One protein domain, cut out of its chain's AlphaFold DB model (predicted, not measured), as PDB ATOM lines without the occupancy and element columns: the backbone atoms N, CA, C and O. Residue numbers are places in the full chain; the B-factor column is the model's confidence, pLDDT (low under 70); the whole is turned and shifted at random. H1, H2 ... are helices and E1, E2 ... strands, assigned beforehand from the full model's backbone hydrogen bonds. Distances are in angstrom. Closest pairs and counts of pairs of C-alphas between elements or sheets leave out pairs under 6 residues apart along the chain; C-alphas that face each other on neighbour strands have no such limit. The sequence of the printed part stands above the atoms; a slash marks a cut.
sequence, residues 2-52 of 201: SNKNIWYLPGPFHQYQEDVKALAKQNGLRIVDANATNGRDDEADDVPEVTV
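This is residues 2 to 52 of the 201 residues of an uncharacterized protein of Pseudomonas sp. B10 (UniProt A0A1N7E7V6). This is a small, flat domain with little regular structure: two short strands, E1 and E2, lie side by side, with one short helix, H1, near the beginning of E2, and loops make most of the rest. After E2, the long stretch of residues 34 to 52 folds back past E1. The 51 printed residues hold E1, H1 and E2 in that order, 15 residues in a mixed class; the sheet, E1 then E2, is parallel. The whole is compact, with a radius of gyration of the C-alphas of 10.5 A and spans of 30 by 24 by 13 A.

E1, residues 6 to 9, and E2, residues 30 to 33, are parallel neighbours at 39 degrees; N 7 and O 30 are 2.8 A apart, within hydrogen-bond range. H1, residues 20 to 26, has every O i to N i+4 pair within that range. Its closest C-alphas to E2 are those of Ala 24 and Arg 30, 6.3 A apart. E1, H1 and E2 form a strand-helix-strand unit, two parallel strands joined through a helix, with a right-handed crossover.

E1 begins at C-alpha 6 (16.052, 50.792, -117.862) and measures 9.5 A, H1 9.8 A. E2 measures 10.1 A, ending at C-alpha 33 (12.148, 43.488, -112.580).

The farthest C-alphas, Ser 2 and Gln 17, are 30.4 A apart. The printed part has no cut, and no link is long. Residues 2 and 11 to 13 have pLDDT under 70.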
ATOM      1  N   SER A   2      20.918  61.938-117.553       55.19
ATOM      2  CA  SER A   2      20.623  60.567-117.120       55.19
ATOM      3  C   SER A   2      20.390  59.723-118.369       55.19
ATOM      4  O   SER A   2      19.546  60.076-119.191       55.19
ATOM      5  N   ASN A   3      21.182  58.667-118.554       70.81
ATOM      6  CA  ASN A   3      20.961  57.694-119.620       70.81
ATOM      7  C   ASN A   3      19.802  56.804-119.180       70.81
ATOM      8  O   ASN A   3      20.020  55.713-118.663       70.81
ATOM      9  N   LYS A   4      18.583  57.315-119.347       82.75
ATOM     10  CA  LYS A   4      17.351  56.563-119.146       82.75
ATOM     11  C   LYS A   4      17.323  55.383-120.114       82.75
ATOM     12  O   LYS A   4      17.043  55.556-121.297       82.75
ATOM     13  N   ASN A   5      17.706  54.207-119.639       88.81
ATOM     14  CA  ASN A   5      17.811  53.001-120.456       88.81
ATOM     15  C   ASN A   5      17.302  51.752-119.737       88.81
ATOM     16  O   ASN A   5      17.563  50.639-120.195       88.81
ATOM     17  N   ILE A   6      16.607  51.913-118.610       88.00
ATOM     18  CA  ILE A   6      16.052  50.792-117.862       88.00
ATOM     19  C   ILE A   6      14.646  50.499-118.370       88.00
ATOM     20  O   ILE A   6      13.782  51.370-118.395       88.00
ATOM     21  N   TRP A   7      14.421  49.251-118.759       89.88
ATOM     22  CA  TRP A   7      13.115  48.737-119.129       89.88
ATOM     23  C   TRP A   7      12.593  47.842-118.007       89.88
ATOM     24  O   TRP A   7      13.097  46.737-117.789       89.88
ATOM     25  N   TYR A   8      11.602  48.346-117.276       86.19
ATOM     26  CA  TYR A   8      10.974  47.625-116.177       86.19
ATOM     27  C   TYR A   8       9.899  46.673-116.698       86.19
ATOM     28  O   TYR A   8       8.876  47.109-117.225       86.19
ATOM     29  N   LEU A   9      10.117  45.368-116.528       84.81
ATOM     30  CA  LEU A   9       9.149  44.337-116.898       84.81
ATOM     31  C   LEU A   9       8.449  43.760-115.663       84.81
ATOM     32  O   LEU A   9       9.088  43.617-114.615       84.81
ATOM     33  N   PRO A  10       7.168  43.356-115.784       72.44
ATOM     34  CA  PRO A  10       6.529  42.456-114.830       72.44
ATOM     35  C   PRO A  10       7.433  41.244-114.564       72.44
ATOM     36  O   PRO A  10       7.912  40.619-115.512       72.44
ATOM     37  N   GLY A  11       7.699  40.957-113.286       66.06
ATOM     38  CA  GLY A  11       8.794  40.098-112.820       66.06
ATOM     39  C   GLY A  11       8.919  38.698-113.444       66.06
ATOM     40  O   GLY A  11       8.055  38.257-114.206       66.06
ATOM     41  N   PRO A  12       9.981  37.947-113.090       63.31
ATOM     42  CA  PRO A  12      10.513  36.792-113.834       63.31
ATOM     43  C   PRO A  12       9.559  35.598-113.980       63.31
ATOM     44  O   PRO A  12       9.877  34.640-114.679       63.31
ATOM     45  N   PHE A  13       8.405  35.641-113.318       63.41
ATOM     46  CA  PHE A  13       7.356  34.630-113.395       63.41
ATOM     47  C   PHE A  13       6.439  34.789-114.618       63.41
ATOM     48  O   PHE A  13       5.639  33.898-114.891       63.41
ATOM     49  N   HIS A  14       6.564  35.882-115.378       73.31
ATOM     50  CA  HIS A  14       5.819  36.080-116.619       73.31
ATOM     51  C   HIS A  14       6.614  35.567-117.821       73.31
ATOM     52  O   HIS A  14       7.782  35.906-118.014       73.31
ATOM     53  N   GLN A  15       5.957  34.767-118.660       77.50
ATOM     54  CA  GLN A  15       6.445  34.472-120.003       77.50
ATOM     55  C   GLN A  15       5.878  35.515-120.963       77.50
ATOM     56  O   GLN A  15       4.711  35.879-120.848       77.50
ATOM     57  N   TYR A  16       6.681  35.977-121.915       83.38
ATOM     58  CA  TYR A  16       6.261  36.930-122.944       83.38
ATOM     59  C   TYR A  16       6.132  36.219-124.290       83.38
ATOM     60  O   TYR A  16       6.776  35.189-124.511       83.38
ATOM     61  N   GLN A  17       5.267  36.730-125.167       82.62
ATOM     62  CA  GLN A  17       5.145  36.210-126.531       82.62
ATOM     63  C   GLN A  17       6.374  36.576-127.370       82.62
ATOM     64  O   GLN A  17       6.815  35.794-128.213       82.62
ATOM     65  N   GLU A  18       6.936  37.751-127.116       86.75
ATOM     66  CA  GLU A  18       8.090  38.296-127.808       86.75
ATOM     67  C   GLU A  18       9.410  37.903-127.126       86.75
ATOM     68  O   GLU A  18       9.483  37.667-125.916       86.75
ATOM     69  N   ASP A  19      10.501  37.893-127.898       86.31
ATOM     70  CA  ASP A  19      11.849  37.772-127.340       86.31
ATOM     71  C   ASP A  19      12.276  39.105-126.716       86.31
ATOM     72  O   ASP A  19      12.905  39.971-127.332       86.31
ATOM     73  N   VAL A  20      11.926  39.254-125.443       85.75
ATOM     74  CA  VAL A  20      12.169  40.472-124.671       85.75
ATOM     75  C   VAL A  20      13.654  40.806-124.553       85.75
ATOM     76  O   VAL A  20      14.032  41.975-124.510       85.75
ATOM     77  N   LYS A  21      14.529  39.791-124.556       86.44
ATOM     78  CA  LYS A  21      15.983  39.992-124.493       86.44
ATOM     79  C   LYS A  21      16.522  40.528-125.815       86.44
ATOM     80  O   LYS A  21      17.379  41.414-125.800       86.44
ATOM     81  N   ALA A  22      16.026  40.018-126.941       87.19
ATOM     82  CA  ALA A  22      16.377  40.543-128.257       87.19
ATOM     83  C   ALA A  22      15.893  41.991-128.426       87.19
ATOM     84  O   ALA A  22      16.681  42.845-128.840       87.19
ATOM     85  N   LEU A  23      14.654  42.286-128.015       87.50
ATOM     86  CA  LEU A  23      14.076  43.633-128.054       87.50
ATOM     87  C   LEU A  23      14.860  44.627-127.194       87.50
ATOM     88  O   LEU A  23      15.189  45.719-127.657       87.50
ATOM     89  N   ALA A  24      15.227  44.238-125.971       86.75
ATOM     90  CA  ALA A  24      16.028  45.087-125.100       86.75
ATOM     91  C   ALA A  24      17.403  45.380-125.714       86.75
ATOM     92  O   ALA A  24      17.839  46.527-125.763       86.75
ATOM     93  N   LYS A  25      18.067  44.358-126.266       88.75
ATOM     94  CA  LYS A  25      19.377  44.513-126.908       88.75
ATOM     95  C   LYS A  25      19.318  45.408-128.149       88.75
ATOM     96  O   LYS A  25      20.227  46.210-128.344       88.75
ATOM     97  N   GLN A  26      18.275  45.279-128.967       86.88
ATOM     98  CA  GLN A  26      18.080  46.096-130.167       86.88
ATOM     99  C   GLN A  26      17.885  47.579-129.830       86.88
ATOM    100  O   GLN A  26      18.410  48.435-130.536       86.88
ATOM    101  N   ASN A  27      17.181  47.867-128.735       85.25
ATOM    102  CA  ASN A  27      16.866  49.229-128.298       85.25
ATOM    103  C   ASN A  27      17.870  49.789-127.273       85.25
ATOM    104  O   ASN A  27      17.690  50.888-126.760       85.25
ATOM    105  N   GLY A  28      18.945  49.053-126.963       85.94
ATOM    106  CA  GLY A  28      19.958  49.488-125.995       85.94
ATOM    107  C   GLY A  28      19.460  49.553-124.543       85.94
ATOM    108  O   GLY A  28      20.036  50.281-123.732       85.94
ATOM    109  N   LEU A  29      18.414  48.794-124.215       88.88
ATOM    110  CA  LEU A  29      17.736  48.784-122.923       88.88
ATOM    111  C   LEU A  29      18.290  47.702-121.984       88.88
ATOM    112  O   LEU A  29      18.728  46.628-122.408       88.88
ATOM    113  N   ARG A  30      18.233  47.969-120.677       85.69
ATOM    114  CA  ARG A  30      18.528  47.014-119.601       85.69
ATOM    115  C   ARG A  30      17.235  46.589-118.928       85.69
ATOM    116  O   ARG A  30      16.529  47.422-118.377       85.69
ATOM    117  N   ILE A  31      16.955  45.292-118.951       87.31
ATOM    118  CA  ILE A  31      15.756  44.738-118.323       87.31
ATOM    119  C   ILE A  31      15.957  44.672-116.811       87.31
ATOM    120  O   ILE A  31      16.933  44.079-116.343       87.31
ATOM    121  N   VAL A  32      15.015  45.236-116.063       83.94
ATOM    122  CA  VAL A  32      14.938  45.133-114.602       83.94
ATOM    123  C   VAL A  32      13.537  44.670-114.213       83.94
ATOM    124  O   VAL A  32      12.555  45.000-114.874       83.94
ATOM    125  N   ASP A  33      13.439  43.872-113.152       80.69
ATOM    126  CA  ASP A  33      12.148  43.488-112.580       80.69
ATOM    127  C   ASP A  33      11.505  44.699-111.892       80.69
ATOM    128  O   ASP A  33      12.086  45.276-110.969       80.69
ATOM    129  N   ALA A  34      10.297  45.059-112.326       80.25
ATOM    130  CA  ALA A  34       9.519  46.163-111.773       80.25
ATOM    131  C   ALA A  34       9.228  46.019-110.266       80.25
ATOM    132  O   ALA A  34       9.035  47.024-109.591       80.25
ATOM    133  N   ASN A  35       9.218  44.793-109.728       76.38
ATOM    134  CA  ASN A  35       8.972  44.531-108.306       76.38
ATOM    135  C   ASN A  35      10.252  44.528-107.456       76.38
ATOM    136  O   ASN A  35      10.173  44.487-106.229       76.38
ATOM    137  N   ALA A  36      11.432  44.549-108.082       75.38
ATOM    138  CA  ALA A  36      12.710  44.523-107.375       75.38
ATOM    139  C   ALA A  36      13.169  45.913-106.902       75.38
ATOM    140  O   ALA A  36      14.127  46.010-106.131       75.38
ATOM    141  N   THR A  37      12.516  46.991-107.351       73.94
ATOM    142  CA  THR A  37      12.896  48.372-107.033       73.94
ATOM    143  C   THR A  37      11.718  49.167-106.471       73.94
ATOM    144  O   THR A  37      10.605  49.113-106.976       73.94
ATOM    145  N   ASN A  38      11.977  49.974-105.437       71.75
ATOM    146  CA  ASN A  38      10.971  50.846-104.806       71.75
ATOM    147  C   ASN A  38      10.647  52.112-105.630       71.75
ATOM    148  O   ASN A  38       9.849  52.943-105.201       71.75
ATOM    149  N   GLY A  39      11.296  52.284-106.781       76.06
ATOM    150  CA  GLY A  39      11.171  53.433-107.673       76.06
ATOM    151  C   GLY A  39      11.559  53.062-109.103       76.06
ATOM    152  O   GLY A  39      12.030  51.948-109.353       76.06
ATOM    153  N   ARG A  40      11.341  53.995-110.032       80.75
ATOM    154  CA  ARG A  40      11.599  53.837-111.473       80.75
ATOM    155  C   ARG A  40      12.695  54.787-111.951       80.75
ATOM    156  O   ARG A  40      12.517  55.567-112.886       80.75
ATOM    157  N   ASP A  41      13.811  54.773-111.237       79.75
ATOM    158  CA  ASP A  41      14.962  55.598-111.588       79.75
ATOM    159  C   ASP A  41      15.527  55.145-112.942       79.75
ATOM    160  O   ASP A  41      15.604  53.953-113.224       79.75
ATOM    161  N   ASP A  42      15.898  56.100-113.799       83.00
ATOM    162  CA  ASP A  42      16.442  55.851-115.144       83.00
ATOM    163  C   ASP A  42      15.547  54.999-116.079       83.00
ATOM    164  O   ASP A  42      16.041  54.411-117.051       83.00
ATOM    165  N   GLU A  43      14.231  54.965-115.832       85.12
ATOM    166  CA  GLU A  43      13.254  54.337-116.729       85.12
ATOM    167  C   GLU A  43      13.322  54.966-118.125       85.12
ATOM    168  O   GLU A  43      13.274  56.190-118.280       85.12
ATOM    169  N   ALA A  44      13.478  54.112-119.135       85.75
ATOM    170  CA  ALA A  44      13.490  54.511-120.530       85.75
ATOM    171  C   ALA A  44      12.126  55.086-120.933       85.75
ATOM    172  O   ALA A  44      11.090  54.475-120.684       85.75
ATOM    173  N   ASP A  45      12.140  56.254-121.579       81.38
ATOM    174  CA  ASP A  45      10.913  56.930-122.021       81.38
ATOM    175  C   ASP A  45      10.280  56.244-123.255       81.38
ATOM    176  O   ASP A  45       9.085  56.390-123.495       81.38
ATOM    177  N   ASP A  46      11.078  55.495-124.025       82.56
ATOM    178  CA  ASP A  46      10.661  54.765-125.227       82.56
ATOM    179  C   ASP A  46      11.010  53.280-125.063       82.56
ATOM    180  O   ASP A  46      12.179  52.885-125.123       82.56
ATOM    181  N   VAL A  47       9.994  52.464-124.773       84.00
ATOM    182  CA  VAL A  47      10.132  51.021-124.548       84.00
ATOM    183  C   VAL A  47       9.224  50.240-125.498       84.00
ATOM    184  O   VAL A  47       8.087  50.653-125.730       84.00
ATOM    185  N   PRO A  48       9.683  49.095-126.032       83.00
ATOM    186  CA  PRO A  48       8.842  48.224-126.842       83.00
ATOM    187  C   PRO A  48       7.621  47.721-126.063       83.00
ATOM    188  O   PRO A  48       7.730  47.338-124.897       83.00
ATOM    189  N   GLU A  49       6.467  47.670-126.724       81.44
ATOM    190  CA  GLU A  49       5.276  47.016-126.183       81.44
ATOM    191  C   GLU A  49       5.448  45.492-126.258       81.44
ATOM    192  O   GLU A  49       5.901  44.962-127.275       81.44
ATOM    193  N   VAL A  50       5.129  44.786-125.169       82.81
ATOM    194  CA  VAL A  50       5.241  43.323-125.080       82.81
ATOM    195  C   VAL A  50       4.001  42.713-124.458       82.81
ATOM    196  O   VAL A  50       3.407  43.268-123.531       82.81
ATOM    197  N   THR A  51       3.643  41.531-124.942       80.50
ATOM    198  CA  THR A  51       2.442  40.816-124.533       80.50
ATOM    199  C   THR A  51       2.822  39.681-123.595       80.50
ATOM    200  O   THR A  51       3.569  38.766-123.954       80.50
ATOM    201  N   VAL A  52       2.276  39.694-122.377       78.12
ATOM    202  CA  VAL A  52       2.405  38.555-121.463       78.12
ATOM    203  C   VAL A  52       1.664  37.369-122.072       78.12
ATOM    204  O   VAL A  52       0.469  37.431-122.367       78.12
TER     205      VAL A  52